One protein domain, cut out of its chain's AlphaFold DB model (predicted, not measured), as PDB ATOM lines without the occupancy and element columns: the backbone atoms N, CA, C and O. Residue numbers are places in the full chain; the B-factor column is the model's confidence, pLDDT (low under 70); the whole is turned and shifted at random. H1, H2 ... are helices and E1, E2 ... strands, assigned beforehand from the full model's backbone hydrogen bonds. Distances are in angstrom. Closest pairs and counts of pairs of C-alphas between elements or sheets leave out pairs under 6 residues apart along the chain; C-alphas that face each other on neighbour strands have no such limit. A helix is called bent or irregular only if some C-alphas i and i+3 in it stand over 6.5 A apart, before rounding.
ATOM      1  N   ALA A  15      62.046  85.542 105.049       95.94
ATOM      2  CA  ALA A  15      63.480  85.811 105.141       95.94
ATOM      3  C   ALA A  15      64.232  84.562 105.616       95.94
ATOM      4  O   ALA A  15      63.724  83.795 106.435       95.94
ATOM      5  N   ASP A  16      65.475  84.401 105.175       97.19
ATOM      6  CA  ASP A  16      66.315  83.246 105.495       97.19
ATOM      7  C   ASP A  16      67.067  83.454 106.817       97.19
ATOM      8  O   ASP A  16      68.296  83.410 106.877       97.19
ATOM      9  N   VAL A  17      66.339  83.704 107.903       96.69
ATOM     10  CA  VAL A  17      66.893  83.902 109.252       96.69
ATOM     11  C   VAL A  17      66.445  82.780 110.180       96.69
ATOM     12  O   VAL A  17      65.326  82.282 110.078       96.69
ATOM     13  N   TYR A  18      67.313  82.342 111.095       95.94
ATOM     14  CA  TYR A  18      66.889  81.354 112.079       95.94
ATOM     15  C   TYR A  18      66.048  82.012 113.183       95.94
ATOM     16  O   TYR A  18      66.428  83.076 113.680       95.94
ATOM     17  N   PRO A  19      64.965  81.362 113.652       94.94
ATOM     18  CA  PRO A  19      64.122  81.870 114.738       94.94
ATOM     19  C   PRO A  19      64.902  82.334 115.965       94.94
ATOM     20  O   PRO A  19      64.722  83.447 116.463       94.94
ATOM     21  N   ILE A  20      65.869  81.529 116.398       94.19
ATOM     22  CA  ILE A  20      66.696  81.868 117.552       94.19
ATOM     23  C   ILE A  20      67.523  83.147 117.356       94.19
ATOM     24  O   ILE A  20      67.815  83.842 118.326       94.19
ATOM     25  N   THR A  21      67.903  83.480 116.124       96.25
ATOM     26  CA  THR A  21      68.706  84.667 115.821       96.25
ATOM     27  C   THR A  21      67.902  85.937 116.044       96.25
ATOM     28  O   THR A  21      68.422  86.857 116.674       96.25
ATOM     29  N   ILE A  22      66.619  85.947 115.660       95.50
ATOM     30  CA  ILE A  22      65.685  87.024 116.017       95.50
ATOM     31  C   ILE A  22      65.570  87.122 117.539       95.50
ATOM     32  O   ILE A  22      65.755  88.193 118.105       95.50
ATOM     33  N   VAL A  23      65.362  86.006 118.242       94.00
ATOM     34  CA  VAL A  23      65.198  86.076 119.701       94.00
ATOM     35  C   VAL A  23      66.453  86.581 120.410       94.00
ATOM     36  O   VAL A  23      66.365  87.468 121.259       94.00
ATOM     37  N   LYS A  24      67.641  86.078 120.060       93.94
ATOM     38  CA  LYS A  24      68.887  86.568 120.666       93.94
ATOM     39  C   LYS A  24      69.185  88.009 120.291       93.94
ATOM     40  O   LYS A  24      69.770  88.701 121.126       93.94
ATOM     41  N   PHE A  25      68.794  88.452 119.095       95.38
ATOM     42  CA  PHE A  25      68.852  89.858 118.716       95.38
ATOM     43  C   PHE A  25      68.034  90.708 119.689       95.38
ATOM     44  O   PHE A  25      68.590  91.606 120.313       95.38
ATOM     45  N   LEU A  26      66.768  90.354 119.920       93.31
ATOM     46  CA  LEU A  26      65.882  91.075 120.837       93.31
ATOM     47  C   LEU A  26      66.416  91.058 122.280       93.31
ATOM     48  O   LEU A  26      66.555  92.107 122.909       93.31
ATOM     49  N   LEU A  27      66.835  89.889 122.775       92.31
ATOM     50  CA  LEU A  27      67.408  89.733 124.118       92.31
ATOM     51  C   LEU A  27      68.725  90.500 124.316       92.31
ATOM     52  O   LEU A  27      69.061  90.855 125.444       92.31
ATOM     53  N   ASN A  28      69.491  90.739 123.249       93.69
ATOM     54  CA  ASN A  28      70.778  91.431 123.306       93.69
ATOM     55  C   ASN A  28      70.766  92.793 122.601       93.69
ATOM     56  O   ASN A  28      71.849  93.340 122.385       93.69
ATOM     57  N   LYS A  29      69.597  93.367 122.271       93.06
ATOM     58  CA  LYS A  29      69.472  94.548 121.388       93.06
ATOM     59  C   LYS A  29      70.444  95.664 121.785       93.06
ATOM     60  O   LYS A  29      71.283  96.069 120.986       93.06
ATOM     61  N   ARG A  30      70.453  96.054 123.067       92.12
ATOM     62  CA  ARG A  30      71.378  97.073 123.614       92.12
ATOM     63  C   ARG A  30      72.858  96.712 123.435       92.12
ATOM     64  O   ARG A  30      73.663  97.549 123.036       92.12
ATOM     65  N   ARG A  31      73.228  95.462 123.725       94.62
ATOM     66  CA  ARG A  31      74.614  94.984 123.620       94.62
ATOM     67  C   ARG A  31      75.083  94.956 122.164       94.62
ATOM     68  O   ARG A  31      76.212  95.356 121.896       94.62
ATOM     69  N   ILE A  32      74.225  94.524 121.243       96.19
ATOM     70  CA  ILE A  32      74.509  94.468 119.804       96.19
ATOM     71  C   ILE A  32      74.723  95.874 119.248       96.19
ATOM     72  O   ILE A  32      75.759  96.127 118.639       96.19
ATOM     73  N   ILE A  33      73.816  96.804 119.562       95.69
ATOM     74  CA  ILE A  33      73.955  98.215 119.178       95.69
ATOM     75  C   ILE A  33      75.283  98.782 119.691       95.69
ATOM     76  O   ILE A  33      75.992  99.444 118.940       95.69
ATOM     77  N   SER A  34      75.689  98.450 120.924       95.44
ATOM     78  CA  SER A  34      76.972  98.921 121.460       95.44
ATOM     79  C   SER A  34      78.191  98.464 120.646       95.44
ATOM     80  O   SER A  34      79.192  99.175 120.616       95.44
ATOM     81  N   TYR A  35      78.136  97.308 119.969       95.31
ATOM     82  CA  TYR A  35      79.214  96.879 119.073       95.31
ATOM     83  C   TYR A  35      79.276  97.742 117.813       95.31
ATOM     84  O   TYR A  35      80.369  98.141 117.417       95.31
ATOM     85  N   PHE A  36      78.124  98.091 117.236       95.06
ATOM     86  CA  PHE A  36      78.053  99.018 116.105       95.06
ATOM     87  C   PHE A  36      78.547 100.414 116.498       95.06
ATOM     88  O   PHE A  36      79.387 100.979 115.805       95.06
ATOM     89  N   SER A  37      78.117 100.936 117.651       94.44
ATOM     90  CA  SER A  37      78.579 102.235 118.157       94.44
ATOM     91  C   SER A  37      80.083 102.259 118.427       94.44
ATOM     92  O   SER A  37      80.742 103.245 118.115       94.44
ATOM     93  N   LYS A  38      80.656 101.175 118.973       93.19
ATOM     94  CA  LYS A  38      82.111 101.066 119.165       93.19
ATOM     95  C   LYS A  38      82.855 101.064 117.835       93.19
ATOM     96  O   LYS A  38      83.835 101.783 117.712       93.19
ATOM     97  N   ALA A  39      82.375 100.313 116.846       91.50
ATOM     98  CA  ALA A  39      82.990 100.265 115.522       91.50
ATOM     99  C   ALA A  39      82.889 101.594 114.753       91.50
ATOM    100  O   ALA A  39      83.697 101.824 113.858       91.50
ATOM    101  N   ALA A  40      81.938 102.467 115.103       91.06
ATOM    102  CA  ALA A  40      81.809 103.809 114.533       91.06
ATOM    103  C   ALA A  40      82.850 104.804 115.066       91.06
ATOM    104  O   ALA A  40      83.002 105.876 114.496       91.06
ATOM    105  N   ASN A  41      83.541 104.481 116.162       91.44
ATOM    106  CA  ASN A  41      84.582 105.340 116.708       91.44
ATOM    107  C   ASN A  41      85.859 105.212 115.863       91.44
ATOM    108  O   ASN A  41      86.364 104.105 115.654       91.44
ATOM    109  N   ASP A  42      86.407 106.339 115.413       82.62
ATOM    110  CA  ASP A  42      87.643 106.374 114.623       82.62
ATOM    111  C   ASP A  42      88.841 105.793 115.396       82.62
ATOM    112  O   ASP A  42      89.695 105.134 114.807       82.62
ATOM    113  N   ASN A  43      88.840 105.914 116.730       85.38
ATOM    114  CA  ASN A  43      89.868 105.359 117.621       85.38
ATOM    115  C   ASN A  43      89.652 103.871 117.966       85.38
ATOM    116  O   ASN A  43      90.298 103.334 118.867       85.38
ATOM    117  N   PHE A  44      88.696 103.194 117.328       84.94
ATOM    118  CA  PHE A  44      88.449 101.779 117.578       84.94
ATOM    119  C   PHE A  44      89.509 100.903 116.908       84.94
ATOM    120  O   PHE A  44      89.534 100.754 115.687       84.94
ATOM    121  N   GLU A  45      90.350 100.270 117.723       80.88
ATOM    122  CA  GLU A  45      91.352  99.323 117.244       80.88
ATOM    123  C   GLU A  45      90.824  97.883 117.204       80.88
ATOM    124  O   GLU A  45      90.369  97.308 118.201       80.88
ATOM    125  N   LEU A  46      90.948  97.260 116.031       78.38
ATOM    126  CA  LEU A  46      90.664  95.843 115.847       78.38
ATOM    127  C   LEU A  46      91.770  94.992 116.461       78.38
ATOM    128  O   LEU A  46      92.882  94.926 115.942       78.38
ATOM    129  N   ARG A  47      91.430  94.253 117.522       72.81
ATOM    130  CA  ARG A  47      92.345  93.266 118.124       72.81
ATOM    131  C   ARG A  47      92.733  92.148 117.158       72.81
ATOM    132  O   ARG A  47      93.828  91.612 117.253       72.81
ATOM    133  N   VAL A  48      91.819  91.769 116.264       71.44
ATOM    134  CA  VAL A  48      92.037  90.741 115.245       71.44
ATOM    135  C   VAL A  48      91.494  91.272 113.930       71.44
ATOM    136  O   VAL A  48      90.318  91.624 113.850       71.44
ATOM    137  N   LYS A  49      92.356  91.341 112.916       72.38
ATOM    138  CA  LYS A  49      91.993  91.792 111.573       72.38
ATOM    139  C   LYS A  49      91.660  90.569 110.726       72.38
ATOM    140  O   LYS A  49      92.527  89.736 110.482       72.38
ATOM    141  N   TYR A  50      90.400  90.455 110.327       81.62
ATOM    142  CA  TYR A  50      89.971  89.522 109.291       81.62
ATOM    143  C   TYR A  50      89.739  90.304 108.004       81.62
ATOM    144  O   TYR A  50      89.278  91.443 108.060       81.62
ATOM    145  N   THR A  51      90.043  89.677 106.875       85.50
ATOM    146  CA  THR A  51      89.796  90.185 105.524       85.50
ATOM    147  C   THR A  51      88.746  89.317 104.842       85.50
ATOM    148  O   THR A  51      88.469  88.197 105.278       85.50
ATOM    149  N   VAL A  52      88.130  89.837 103.787       86.56
ATOM    150  CA  VAL A  52      87.239  89.064 102.916       86.56
ATOM    151  C   VAL A  52      88.045  87.991 102.191       86.56
ATOM    152  O   VAL A  52      87.638  86.828 102.176       86.56
ATOM    153  N   ASP A  53      89.218  88.357 101.660       86.50
ATOM    154  CA  ASP A  53      90.160  87.376 101.127       86.50
ATOM    155  C   ASP A  53      90.750  86.539 102.268       86.50
ATOM    156  O   ASP A  53      91.431  87.043 103.163       86.50
ATOM    157  N   HIS A  54      90.490  85.237 102.215       88.81
ATOM    158  CA  HIS A  54      90.934  84.260 103.198       88.81
ATOM    159  C   HIS A  54      92.091  83.384 102.696       88.81
ATOM    160  O   HIS A  54      92.412  82.383 103.346       88.81
ATOM    161  N   SER A  55      92.715  83.722 101.562       86.38
ATOM    162  CA  SER A  55      93.849  82.999 100.962       86.38
ATOM    163  C   SER A  55      95.002  82.774 101.949       86.38
ATOM    164  O   SER A  55      95.605  81.703 101.971       86.38
ATOM    165  N   ASN A  56      95.241  83.740 102.839       87.31
ATOM    166  CA  ASN A  56      96.293  83.704 103.857       87.31
ATOM    167  C   ASN A  56      95.823  83.195 105.232       87.31
ATOM    168  O   ASN A  56      96.581  83.225 106.198       87.31
ATOM    169  N   CYS A  57      94.582  82.714 105.358       89.62
ATOM    170  CA  CYS A  57      94.079  82.193 106.625       89.62
ATOM    171  C   CYS A  57      94.501  80.734 106.831       89.62
ATOM    172  O   CYS A  57      93.908  79.824 106.252       89.62
ATOM    173  N   GLU A  58      95.460  80.496 107.727       91.25
ATOM    174  CA  GLU A  58      95.966  79.147 108.035       91.25
ATOM    175  C   GLU A  58      94.860  78.164 108.444       91.25
ATOM    176  O   GLU A  58      94.821  77.030 107.974       91.25
ATOM    177  N   VAL A  59      93.878  78.611 109.235       91.50
ATOM    178  CA  VAL A  59      92.740  77.760 109.629       91.50
ATOM    179  C   VAL A  59      91.877  77.373 108.423       91.50
ATOM    180  O   VAL A  59      91.368  76.254 108.378       91.50
ATOM    181  N   CYS A  60      91.699  78.275 107.451       93.12
ATOM    182  CA  CYS A  60      91.006  77.947 106.203       93.12
ATOM    183  C   CYS A  60      91.844  76.994 105.344       93.12
ATOM    184  O   CYS A  60      91.295  76.023 104.839       93.12
ATOM    185  N   LYS A  61      93.165  77.200 105.236       93.38
ATOM    186  CA  LYS A  61      94.065  76.295 104.495       93.38
ATOM    187  C   LYS A  61      94.028  74.871 105.050       93.38
ATOM    188  O   LYS A  61      93.863  73.922 104.290       93.38
ATOM    189  N   MET A  62      94.087  74.714 106.374       92.00
ATOM    190  CA  MET A  62      94.007  73.404 107.037       92.00
ATOM    191  C   MET A  62      92.694  72.659 106.747       92.00
ATOM    192  O   MET A  62      92.676  71.428 106.730       92.00
ATOM    193  N   LYS A  63      91.602  73.401 106.529       91.31
ATOM    194  CA  LYS A  63      90.255  72.873 106.253       91.31
ATOM    195  C   LYS A  63      89.887  72.872 104.770       91.31
ATOM    196  O   LYS A  63      88.801  72.418 104.415       91.31
ATOM    197  N   ALA A  64      90.783  73.338 103.897       89.06
ATOM    198  CA  ALA A  64      90.516  73.470 102.468       89.06
ATOM    199  C   ALA A  64      90.178  72.120 101.822       89.06
ATOM    200  O   ALA A  64      89.283  72.051 100.986       89.06
ATOM    201  N   LYS A  65      90.825  71.039 102.279       89.31
ATOM    202  CA  LYS A  65      90.542  69.660 101.843       89.31
ATOM    203  C   LYS A  65      89.094  69.215 102.086       89.31
ATOM    204  O   LYS A  65      88.598  68.370 101.354       89.31
ATOM    205  N   ASP A  66      88.431  69.793 103.087       89.94
ATOM    206  CA  ASP A  66      87.047  69.480 103.447       89.94
ATOM    207  C   ASP A  66      86.059  70.456 102.780       89.94
ATOM    208  O   ASP A  66      84.853  70.345 102.978       89.94
ATOM    209  N   GLY A  67      86.556  71.442 102.019       88.19
ATOM    210  CA  GLY A  67      85.743  72.501 101.414       88.19
ATOM    211  C   GLY A  67      85.125  73.464 102.434       88.19
ATOM    212  O   GLY A  67      84.101  74.082 102.149       88.19
ATOM    213  N   ILE A  68      85.700  73.579 103.640       90.31
ATOM    214  CA  ILE A  68      85.110  74.329 104.760       90.31
ATOM    215  C   ILE A  68      85.985  75.527 105.147       90.31
ATOM    216  O   ILE A  68      87.186  75.404 105.379       90.31
ATOM    217  N   LEU A  69      85.357  76.691 105.320       93.12
ATOM    218  CA  LEU A  69      86.001  77.895 105.852       93.12
ATOM    219  C   LEU A  69      86.119  77.868 107.387       93.12
ATOM    220  O   LEU A  69      85.386  77.174 108.098       93.12
ATOM    221  N   CYS A  70      87.026  78.677 107.943       92.06
ATOM    222  CA  CYS A  70      87.006  78.954 109.377       92.06
ATOM    223  C   CYS A  70      85.719  79.707 109.763       92.06
ATOM    224  O   CYS A  70      85.062  80.315 108.919       92.06
ATOM    225  N   ARG A  71      85.357  79.710 111.050       90.56
ATOM    226  CA  ARG A  71      84.068  80.254 111.509       90.56
ATOM    227  C   ARG A  71      83.850  81.717 111.102       90.56
ATOM    228  O   ARG A  71      82.728  82.085 110.753       90.56
ATOM    229  N   GLN A  72      84.894  82.537 111.168       91.44
ATOM    230  CA  GLN A  72      84.837  83.953 110.822       91.44
ATOM    231  C   GLN A  72      84.614  84.136 109.322       91.44
ATOM    232  O   GLN A  72      83.644  84.786 108.952       91.44
ATOM    233  N   HIS A  73      85.400  83.471 108.470       93.31
ATOM    234  CA  HIS A  73      85.203  83.531 107.018       93.31
ATOM    235  C   HIS A  73      83.882  82.893 106.573       93.31
ATOM    236  O   HIS A  73      83.247  83.423 105.678       93.31
ATOM    237  N   THR A  74      83.376  81.857 107.256       94.69
ATOM    238  CA  THR A  74      81.996  81.378 107.043       94.69
ATOM    239  C   THR A  74      80.958  82.460 107.345       94.69
ATOM    240  O   THR A  74      79.917  82.505 106.703       94.69
ATOM    241  N   SER A  75      81.188  83.296 108.361       95.12
ATOM    242  CA  SER A  75      80.251  84.373 108.710       95.12
ATOM    243  C   SER A  75      80.307  85.496 107.672       95.12
ATOM    244  O   SER A  75      79.261  85.984 107.264       95.12
ATOM    245  N   ILE A  76      81.514  85.847 107.209       94.44
ATOM    246  CA  ILE A  76      81.739  86.815 106.125       94.44
ATOM    247  C   ILE A  76      81.056  86.336 104.845       94.44
ATOM    248  O   ILE A  76      80.173  87.015 104.337       94.44
ATOM    249  N   ASP A  77      81.400  85.133 104.387       94.81
ATOM    250  CA  ASP A  77      80.842  84.516 103.182       94.81
ATOM    251  C   ASP A  77      79.310  84.498 103.215       94.81
ATOM    252  O   ASP A  77      78.661  84.949 102.278       94.81
ATOM    253  N   ARG A  78      78.703  84.093 104.339       95.50
ATOM    254  CA  ARG A  78      77.239  84.107 104.493       95.50
ATOM    255  C   ARG A  78      76.622  85.487 104.335       95.50
ATOM    256  O   ARG A  78      75.542  85.572 103.770       95.50
ATOM    257  N   VAL A  79      77.248  86.527 104.881       96.31
ATOM    258  CA  VAL A  79      76.738  87.902 104.783       96.31
ATOM    259  C   VAL A  79      76.859  88.427 103.353       96.31
ATOM    260  O   VAL A  79      75.938  89.081 102.865       96.31
ATOM    261  N   LEU A  80      77.966  88.114 102.676       95.00
ATOM    262  CA  LEU A  80      78.242  88.571 101.313       95.00
ATOM    263  C   LEU A  80      77.489  87.778 100.234       95.00
ATOM    264  O   LEU A  80      77.330  88.265  99.123       95.00
ATOM    265  N   THR A  81      77.013  86.576 100.553       95.31
ATOM    266  CA  THR A  81      76.248  85.709  99.636       95.31
ATOM    267  C   THR A  81      74.776  85.568 100.035       95.31
ATOM    268  O   THR A  81      74.067  84.691  99.533       95.31
ATOM    269  N   ALA A  82      74.303  86.386 100.980       96.81
ATOM    270  CA  ALA A  82      72.911  86.356 101.403       96.81
ATOM    271  C   ALA A  82      71.976  86.791 100.266       96.81
ATOM    272  O   ALA A  82      72.359  87.568  99.397       96.81
ATOM    273  N   ARG A  83      70.743  86.278 100.286       94.19
ATOM    274  CA  ARG A  83      69.713  86.585  99.279       94.19
ATOM    275  C   ARG A  83      68.476  87.197  99.914       94.19
ATOM    276  O   ARG A  83      68.174  88.355  99.663       94.19
ATOM    277  N   ASN A  84      67.805  86.437 100.784       96.50
ATOM    278  CA  ASN A  84      66.592  86.881 101.466       96.50
ATOM    279  C   ASN A  84      66.925  87.262 102.909       96.50
ATOM    280  O   ASN A  84      67.003  86.400 103.788       96.50
ATOM    281  N   VAL A  85      67.152  88.545 103.158       97.81
ATOM    282  CA  VAL A  85      67.584  89.038 104.472       97.81
ATOM    283  C   VAL A  85      66.431  89.714 105.204       97.81
ATOM    284  O   VAL A  85      65.581  90.354 104.591       97.81
ATOM    285  N   ALA A  86      66.401  89.576 106.528       98.25
ATOM    286  CA  ALA A  86      65.520  90.379 107.367       98.25
ATOM    287  C   ALA A  86      66.215  91.699 107.722       98.25
ATOM    288  O   ALA A  86      67.429  91.709 107.941       98.25
ATOM    289  N   TYR A  87      65.463  92.790 107.813       98.19
ATOM    290  CA  TYR A  87      65.994  94.116 108.114       98.19
ATOM    291  C   TYR A  87      65.192  94.791 109.221       98.19
ATOM    292  O   TYR A  87      63.988  94.992 109.109       98.19
ATOM    293  N   ASP A  88      65.871  95.105 110.321       98.12
ATOM    294  CA  ASP A  88      65.270  95.804 111.449       98.12
ATOM    295  C   ASP A  88      65.340  97.317 111.239       98.12
ATOM    296  O   ASP A  88      66.428  97.903 111.269       98.12
ATOM    297  N   LEU A  89      64.172  97.945 111.105       97.50
ATOM    298  CA  LEU A  89      64.037  99.384 110.869       97.50
ATOM    299  C   LEU A  89      64.462 100.229 112.080       97.50
ATOM    300  O   LEU A  89      64.980 101.330 111.909       97.50
ATOM    301  N   ASP A  90      64.324  99.706 113.304       95.75
ATOM    302  CA  ASP A  90      64.709 100.435 114.522       95.75
ATOM    303  C   ASP A  90      66.218 100.673 114.613       95.75
ATOM    304  O   ASP A  90      66.683 101.711 115.086       95.75
ATOM    305  N   THR A  91      67.008  99.664 114.241       95.25
ATOM    306  CA  THR A  91      68.463  99.674 114.439       95.25
ATOM    307  C   THR A  91      69.250  99.766 113.138       95.25
ATOM    308  O   THR A  91      70.477  99.925 113.176       95.25
ATOM    309  N   ASN A  92      68.558  99.731 111.995       96.44
ATOM    310  CA  ASN A  92      69.133  99.655 110.654       96.44
ATOM    311  C   ASN A  92      70.073  98.447 110.507       96.44
ATOM    312  O   ASN A  92      71.199  98.579 110.018       96.44
ATOM    313  N   THR A  93      69.640  97.281 110.994       97.56
ATOM    314  CA  THR A  93      70.473  96.070 111.087       97.56
ATOM    315  C   THR A  93      69.896  94.945 110.243       97.56
ATOM    316  O   THR A  93      68.701  94.673 110.299       97.56
ATOM    317  N   TYR A  94      70.756  94.241 109.514       98.50
ATOM    318  CA  TYR A  94      70.392  93.062 108.736       98.50
ATOM    319  C   TYR A  94      70.524  91.784 109.564       98.50
ATOM    320  O   TYR A  94      71.390  91.669 110.437       98.50
ATOM    321  N   LEU A  95      69.688  90.793 109.268       98.50
ATOM    322  CA  LEU A  95      69.755  89.462 109.849       98.50
ATOM    323  C   LEU A  95      69.630  88.403 108.751       98.50
ATOM    324  O   LEU A  95      68.705  88.425 107.940       98.50
ATOM    325  N   TYR A  96      70.554  87.444 108.757       98.19
ATOM    326  CA  TYR A  96      70.566  86.318 107.824       98.19
ATOM    327  C   TYR A  96      71.185  85.090 108.483       98.19
ATOM    328  O   TYR A  96      72.284  85.138 109.040       98.19
ATOM    329  N   LYS A  97      70.485  83.958 108.418       96.75
ATOM    330  CA  LYS A  97      70.812  82.719 109.128       96.75
ATOM    331  C   LYS A  97      71.103  83.004 110.603       96.75
ATOM    332  O   LYS A  97      70.177  83.296 111.349       96.75
ATOM    333  N   ASN A  98      72.371  82.902 111.005       96.00
ATOM    334  CA  ASN A  98      72.859  83.111 112.372       96.00
ATOM    335  C   ASN A  98      73.582  84.455 112.561       96.00
ATOM    336  O   ASN A  98      74.174  84.679 113.616       96.00
ATOM    337  N   GLU A  99      73.599  85.309 111.546       98.06
ATOM    338  CA  GLU A  99      74.409  86.518 111.513       98.06
ATOM    339  C   GLU A  99      73.507  87.751 111.643       98.06
ATOM    340  O   GLU A  99      72.496  87.862 110.951       98.06
ATOM    341  N   ILE A 100      73.877  88.668 112.537       98.50
ATOM    342  CA  ILE A 100      73.237  89.976 112.728       98.50
ATOM    343  C   ILE A 100      74.282  91.020 112.361       98.50
ATOM    344  O   ILE A 100      75.333  91.054 112.997       98.50
ATOM    345  N   PHE A 101      74.068  91.834 111.338       98.19
ATOM    346  CA  PHE A 101      75.172  92.585 110.750       98.19
ATOM    347  C   PHE A 101      74.761  93.922 110.150       98.19
ATOM    348  O   PHE A 101      73.598  94.171 109.838       98.19
ATOM    349  N   ARG A 102      75.751  94.804 110.012       96.31
ATOM    350  CA  ARG A 102      75.597  96.141 109.440       96.31
ATOM    351  C   ARG A 102      76.961  96.703 109.029       96.31
ATOM    352  O   ARG A 102      77.971  96.424 109.678       96.31
ATOM    353  N   MET A 103      76.963  97.554 108.002       95.06
ATOM    354  CA  MET A 103      78.093  98.436 107.695       95.06
ATOM    355  C   MET A 103      78.101  99.676 108.588       95.06
ATOM    356  O   MET A 103      77.091 100.371 108.751       95.06
ATOM    357  N   VAL A 104      79.268  99.962 109.154       93.06
ATOM    358  CA  VAL A 104      79.541 101.128 109.989       93.06
ATOM    359  C   VAL A 104      80.791 101.809 109.439       93.06
ATOM    360  O   VAL A 104      81.910 101.333 109.637       93.06
ATOM    361  N   GLY A 105      80.607 102.900 108.693       89.44
ATOM    362  CA  GLY A 105      81.694 103.493 107.912       89.44
ATOM    363  C   GLY A 105      82.260 102.468 106.923       89.44
ATOM    364  O   GLY A 105      81.512 101.886 106.144       89.44
ATOM    365  N   LYS A 106      83.570 102.207 106.997       89.12
ATOM    366  CA  LYS A 106      84.275 101.200 106.176       89.12
ATOM    367  C   LYS A 106      84.374  99.819 106.839       89.12
ATOM    368  O   LYS A 106      85.146  98.972 106.399       89.12
ATOM    369  N   ARG A 107      83.650  99.606 107.942       92.12
ATOM    370  CA  ARG A 107      83.730  98.378 108.737       92.12
ATOM    371  C   ARG A 107      82.448  97.576 108.610       92.12
ATOM    372  O   ARG A 107      81.362  98.094 108.871       92.12
ATOM    373  N   LEU A 108      82.581  96.291 108.307       94.94
ATOM    374  CA  LEU A 108      81.491  95.337 108.460       94.94
ATOM    375  C   LEU A 108      81.524  94.786 109.883       94.94
ATOM    376  O   LEU A 108      82.495  94.154 110.302       94.94
ATOM    377  N   VAL A 109      80.443  95.001 110.630       95.56
ATOM    378  CA  VAL A 109      80.257  94.390 111.945       95.56
ATOM    379  C   VAL A 109      79.253  93.257 111.809       95.56
ATOM    380  O   VAL A 109      78.113  93.481 111.410       95.56
ATOM    381  N   ILE A 110      79.671  92.050 112.179       97.38
ATOM    382  CA  ILE A 110      78.838  90.850 112.237       97.38
ATOM    383  C   ILE A 110      78.767  90.396 113.690       97.38
ATOM    384  O   ILE A 110      79.781  90.225 114.356       97.38
ATOM    385  N   VAL A 111      77.573  90.146 114.199       97.38
ATOM    386  CA  VAL A 111      77.343  89.504 115.485       97.38
ATOM    387  C   VAL A 111      76.804  88.109 115.221       97.38
ATOM    388  O   VAL A 111      75.647  87.925 114.850       97.38
ATOM    389  N   TYR A 112      77.659  87.117 115.443       95.81
ATOM    390  CA  TYR A 112      77.291  85.718 115.318       95.81
ATOM    391  C   TYR A 112      76.438  85.267 116.507       95.81
ATOM    392  O   TYR A 112      76.836  85.401 117.669       95.81
ATOM    393  N   CYS A 113      75.300  84.649 116.201       94.25
ATOM    394  CA  CYS A 113      74.411  83.951 117.119       94.25
ATOM    395  C   CYS A 113      74.575  82.420 116.975       94.25
ATOM    396  O   CYS A 113      74.043  81.828 116.037       94.25
ATOM    397  N   PRO A 114      75.248  81.724 117.912       90.12
ATOM    398  CA  PRO A 114      75.315  80.267 117.897       90.12
ATOM    399  C   PRO A 114      73.931  79.620 118.002       90.12
ATOM    400  O   PRO A 114      73.132  80.000 118.865       90.12
ATOM    401  N   HIS A 115      73.694  78.607 117.166       85.94
ATOM    402  CA  HIS A 115      72.453  77.835 117.164       85.94
ATOM    403  C   HIS A 115      72.286  77.035 118.479       85.94
ATOM    404  O   HIS A 115      73.274  76.477 118.967       85.94
ATOM    405  N   PRO A 116      71.064  76.901 119.033       80.94
ATOM    406  CA  PRO A 116      70.785  76.179 120.277       80.94
ATOM    407  C   PRO A 116      71.277  74.740 120.322       80.94
ATOM    408  O   PRO A 116      71.707  74.278 121.365       80.94
ATOM    409  N   LYS A 117      71.291  74.045 119.180       78.81
ATOM    410  CA  LYS A 117      71.869  72.691 119.041       78.81
ATOM    411  C   LYS A 117      73.326  72.579 119.523       78.81
ATOM    412  O   LYS A 117      73.782  71.482 119.805       78.81
ATOM    413  N   LEU A 118      74.058  73.693 119.596       73.75
ATOM    414  CA  LEU A 118      75.433  73.750 120.103       73.75
ATOM    415  C   LEU A 118      75.504  74.053 121.612       73.75
ATOM    416  O   LEU A 118      76.596  74.195 122.158       73.75
ATOM    417  N   ILE A 119      74.360  74.225 122.275       78.19
ATOM    418  CA  ILE A 119      74.248  74.497 123.706       78.19
ATOM    419  C   ILE A 119      74.018  73.163 124.413       78.19
ATOM    420  O   ILE A 119      72.964  72.552 124.277       78.19
ATOM    421  N   THR A 120      75.023  72.715 125.160       76.00
ATOM    422  CA  THR A 120      75.006  71.457 125.917       76.00
ATOM    423  C   THR A 120      75.062  71.722 127.425       76.00
ATOM    424  O   THR A 120      75.529  72.783 127.862       76.00
ATOM    425  N   GLY A 121      74.595  70.760 128.227       82.31
ATOM    426  CA  GLY A 121      74.515  70.862 129.691       82.31
ATOM    427  C   GLY A 121      73.518  71.922 130.172       82.31
ATOM    428  O   GLY A 121      72.661  72.360 129.407       82.31
ATOM    429  N   ASP A 122      73.677  72.379 131.417       86.19
ATOM    430  CA  ASP A 122      72.723  73.292 132.064       86.19
ATOM    431  C   ASP A 122      72.493  74.575 131.267       86.19
ATOM    432  O   ASP A 122      73.447  75.239 130.842       86.19
ATOM    433  N   ILE A 123      71.228  74.948 131.082       86.94
ATOM    434  CA  ILE A 123      70.855  76.159 130.354       86.94
ATOM    435  C   ILE A 123      70.949  77.363 131.292       86.94
ATOM    436  O   ILE A 123      70.185  77.496 132.241       86.94
ATOM    437  N   THR A 124      71.888  78.264 131.001       88.62
ATOM    438  CA  THR A 124      72.110  79.506 131.754       88.62
ATOM    439  C   THR A 124      71.842  80.732 130.886       88.62
ATOM    440  O   THR A 124      71.905  80.654 129.655       88.62
ATOM    441  N   ASP A 125      71.628  81.891 131.513       87.88
ATOM    442  CA  ASP A 125      71.452  83.171 130.805       87.88
ATOM    443  C   ASP A 125      72.610  83.474 129.846       87.88
ATOM    444  O   ASP A 125      72.389  83.794 128.680       87.88
ATOM    445  N   SER A 126      73.850  83.230 130.279       89.12
ATOM    446  CA  SER A 126      75.039  83.400 129.437       89.12
ATOM    447  C   SER A 126      75.005  82.530 128.173       89.12
ATOM    448  O   SER A 126      75.368  82.995 127.089       89.12
ATOM    449  N   LYS A 127      74.531  81.277 128.268       89.12
ATOM    450  CA  LYS A 127      74.407  80.377 127.107       89.12
ATOM    451  C   LYS A 127      73.276  80.809 126.174       89.12
ATOM    452  O   LYS A 127      73.468  80.836 124.956       89.12
ATOM    453  N   VAL A 128      72.131  81.192 126.737       88.81
ATOM    454  CA  VAL A 128      70.964  81.671 125.983       88.81
ATOM    455  C   VAL A 128      71.283  82.963 125.242       88.81
ATOM    456  O   VAL A 128      71.029  83.060 124.044       88.81
ATOM    457  N   ARG A 129      71.934  83.923 125.902       90.94
ATOM    458  CA  ARG A 129      72.321  85.208 125.309       90.94
ATOM    459  C   ARG A 129      73.644  85.166 124.553       90.94
ATOM    460  O   ARG A 129      74.087  86.207 124.072       90.94
ATOM    461  N   LYS A 130      74.291  84.001 124.438       92.50
ATOM    462  CA  LYS A 130      75.609  83.885 123.806       92.50
ATOM    463  C   LYS A 130      75.568  84.449 122.390       92.50
ATOM    464  O   LYS A 130      74.818  83.951 121.548       92.50
ATOM    465  N   ILE A 131      76.426  85.437 122.157       94.50
ATOM    466  CA  ILE A 131      76.695  86.090 120.876       94.50
ATOM    467  C   ILE A 131      78.188  86.415 120.782       94.50
ATOM    468  O   ILE A 131      78.860  86.575 121.806       94.50
ATOM    469  N   THR A 132      78.718  86.525 119.567       93.44
ATOM    470  CA  THR A 132      80.137  86.825 119.337       93.44
ATOM    471  C   THR A 132      80.284  87.875 118.238       93.44
ATOM    472  O   THR A 132      79.912  87.586 117.102       93.44
ATOM    473  N   PRO A 133      80.800  89.080 118.544       93.75
ATOM    474  CA  PRO A 133      81.061  90.083 117.523       93.75
ATOM    475  C   PRO A 133      82.307  89.717 116.707       93.75
ATOM    476  O   PRO A 133      83.285  89.183 117.232       93.75
ATOM    477  N   ILE A 134      82.260  90.044 115.427       92.94
ATOM    478  CA  ILE A 134      83.323  89.957 114.437       92.94
ATOM    479  C   ILE A 134      83.296  91.307 113.723       92.94
ATOM    480  O   ILE A 134      82.242  91.748 113.272       92.94
ATOM    481  N   THR A 135      84.429  91.991 113.649       92.50
ATOM    482  CA  THR A 135      84.526  93.256 112.919       92.50
ATOM    483  C   THR A 135      85.609  93.126 111.870       92.50
ATOM    484  O   THR A 135      86.704  92.650 112.161       92.50
ATOM    485  N   ILE A 136      85.254  93.501 110.650       91.44
ATOM    486  CA  ILE A 136      86.078  93.396 109.453       91.44
ATOM    487  C   ILE A 136      86.295  94.809 108.940       91.44
ATOM    488  O   ILE A 136      85.346  95.580 108.815       91.44
ATOM    489  N   GLU A 137      87.546  95.127 108.650       88.88
ATOM    490  CA  GLU A 137      87.942  96.350 107.970       88.88
ATOM    491  C   GLU A 137      88.810  95.919 106.794       88.88
ATOM    492  O   GLU A 137      89.949  95.492 106.975       88.88
ATOM    493  N   ASP A 138      88.218  95.943 105.604       85.38
ATOM    494  CA  ASP A 138      88.838  95.483 104.369       85.38
ATOM    495  C   ASP A 138      88.595  96.540 103.294       85.38
ATOM    496  O   ASP A 138      87.458  96.957 103.070       85.38
ATOM    497  N   SER A 139      89.660  96.982 102.627       84.00
ATOM    498  CA  SER A 139      89.577  97.980 101.558       84.00
ATOM    499  C   SER A 139      88.728  97.521 100.373       84.00
ATOM    500  O   SER A 139      88.195  98.360  99.653       84.00
ATOM    501  N   ASN A 140      88.589  96.208 100.180       83.19
ATOM    502  CA  ASN A 140      87.771  95.623  99.122       83.19
ATOM    503  C   ASN A 140      86.281  95.556  99.495       83.19
ATOM    504  O   ASN A 140      85.448  95.287  98.633       83.19
ATOM    505  N   LEU A 141      85.926  95.807 100.762       86.25
ATOM    506  CA  LEU A 141      84.552  95.767 101.253       86.25
ATOM    507  C   LEU A 141      84.024  97.184 101.494       86.25
ATOM    508  O   LEU A 141      83.992  97.686 102.616       86.25
ATOM    509  N   VAL A 142      83.602  97.836 100.411       82.25
ATOM    510  CA  VAL A 142      83.090  99.216 100.458       82.25
ATOM    511  C   VAL A 142      81.621  99.268 100.892       82.25
ATOM    512  O   VAL A 142      81.214 100.199 101.585       82.25
ATOM    513  N   ALA A 143      80.828  98.263 100.516       89.75
ATOM    514  CA  ALA A 143      79.403  98.174 100.822       89.75
ATOM    515  C   ALA A 143      78.957  96.712 100.967       89.75
ATOM    516  O   ALA A 143      79.668  95.790 100.565       89.75
ATOM    517  N   LEU A 144      77.770  96.509 101.546       93.00
ATOM    518  CA  LEU A 144      77.080  95.220 101.473       93.00
ATOM    519  C   LEU A 144      76.591  94.974 100.041       93.00
ATOM    520  O   LEU A 144      76.324  95.945  99.329       93.00
ATOM    521  N   PRO A 145      76.470  93.705  99.619       92.50
ATOM    522  CA  PRO A 145      75.854  93.383  98.339       92.50
ATOM    523  C   PRO A 145      74.385  93.819  98.316       92.50
ATOM    524  O   PRO A 145      73.742  93.963  99.359       92.50
ATOM    525  N   GLU A 146      73.845  93.980  97.113       93.44
ATOM    526  CA  GLU A 146      72.401  94.061  96.929       93.44
ATOM    527  C   GLU A 146      71.778  92.687  97.195       93.44
ATOM    528  O   GLU A 146      72.287  91.657  96.750       93.44
ATOM    529  N   TYR A 147      70.689  92.678  97.959       95.50
ATOM    530  CA  TYR A 147      69.987  91.463  98.350       95.50
ATOM    531  C   TYR A 147      68.762  91.255  97.463       95.50
ATOM    532  O   TYR A 147      67.971  92.181  97.296       95.50
ATOM    533  N   ASP A 148      68.570  90.030  96.964       94.88
ATOM    534  CA  ASP A 148      67.408  89.645  96.146       94.88
ATOM    535  C   ASP A 148      66.078  90.026  96.815       94.88
ATOM    536  O   ASP A 148      65.128  90.447  96.152       94.88
ATOM    537  N   LYS A 149      66.005  89.864  98.142       95.44
ATOM    538  CA  LYS A 149      64.832  90.221  98.934       95.44
ATOM    539  C   LYS A 149      65.236  90.822 100.275       95.44
ATOM    540  O   LYS A 149      65.929  90.192 101.077       95.44
ATOM    541  N   LEU A 150      64.717  92.016 100.532       96.56
ATOM    542  CA  LEU A 150      64.806  92.706 101.810       96.56
ATOM    543  C   LEU A 150      63.451  92.618 102.516       96.56
ATOM    544  O   LEU A 150      62.437  93.051 101.968       96.56
ATOM    545  N   CYS A 151      63.424  92.017 103.701       97.31
ATOM    546  CA  CYS A 151      62.196  91.833 104.464       97.31
ATOM    547  C   CYS A 151      62.224  92.656 105.751       97.31
ATOM    548  O   CYS A 151      62.901  92.288 106.715       97.31
ATOM    549  N   ASP A 152      61.465  93.742 105.772       97.44
ATOM    550  CA  ASP A 152      61.487  94.681 106.887       97.44
ATOM    551  C   ASP A 152      60.685  94.184 108.094       97.44
ATOM    552  O   ASP A 152      59.627  93.559 107.970       97.44
ATOM    553  N   PHE A 153      61.177  94.513 109.286       97.00
ATOM    554  CA  PHE A 153      60.437  94.400 110.533       97.00
ATOM    555  C   PHE A 153      60.861  95.477 111.533       97.00
ATOM    556  O   PHE A 153      61.889  96.136 111.380       97.00
TER     557      PHE A 153
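Overview. This is residues 15 to 153 of the 191 residues of an uncharacterized protein of Thermoplasmata archaeon (UniProt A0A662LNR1). A strongly twisted sheet of six strands makes the core, with H1 and H2 over one face and H4 running across the other, in three layers. H3 lies far from the middle beyond H4, and residues 120 to 126, of which 125 and 126 belong to H5, stick out. The printed part has 139 residues with five named helices and six named strands, in the order H1 H2 H3 H4 E1 E2 E3 E4 H5 E5 E6, and the class is mixed, helices and strands. The sheet is mixed, in the order E5 E4 E3 E2 E1 E6, with E1 and E6 parallel. The whole is compact, with a radius of gyration of the C-alphas of 15.1 A and spans of 36 by 36 by 34 A.

Along the chain. H1, residues 19 to 27, begins with C-alpha 19 at (64.122, 81.870, 114.738) and is 12.7 A long. H2, residues 29 to 39, is 15.8 A long. H3, residues 58 to 66, is 13.9 A long and irregular: C-alphas 62 and 65 are 7.3 A apart. H4, residues 71 to 80, is 14.4 A long. E1 is residues 84 to 88, E2 93 to 96, E3 99 to 104 and E4 107 to 112. H5 is residues 125 to 128. E5, residues 132 to 137, is 16.8 A long. E6, residues 149 to 153, ends with C-alpha 153 at (60.437, 94.400, 110.533).

Arrangement. E1 to E4 form a meander, each strand the antiparallel neighbour of the one before; N 95 and O 86 are 2.8 A apart, N 101 and O 94 2.8 A, and N 111 and O 100 2.7 A. E5 is antiparallel to E4, with N 134 and O 110 2.7 A apart. E6 is parallel to E1, with N 87 and O 151 2.8 A apart. H2 has a height over the sheet of 8.8 A; the closest C-alphas of H2 and E4 are those of Phe 36 and Val 109, 6.6 A apart. H4, on the opposite face, runs across the strands, at 69 degrees to E3 on the local plane. H1 runs along the strands at a height of 9.3 A. H3 and H4 are near each other. Every O i to N i+4 pair is within hydrogen-bond range in H1, H2 and H4; H3 has 3 of 5, and H5 is too short for one.

Size, cuts and confidence. The two C-alphas farthest apart, those of Asp 122 and Ser 139, are 42.7 A apart. The printed part has no cut. The links H2 to H3, E4 to H5 and E5 to E6 are long. The mean pLDDT of the printed part is 91.5, and no printed residue is under 70.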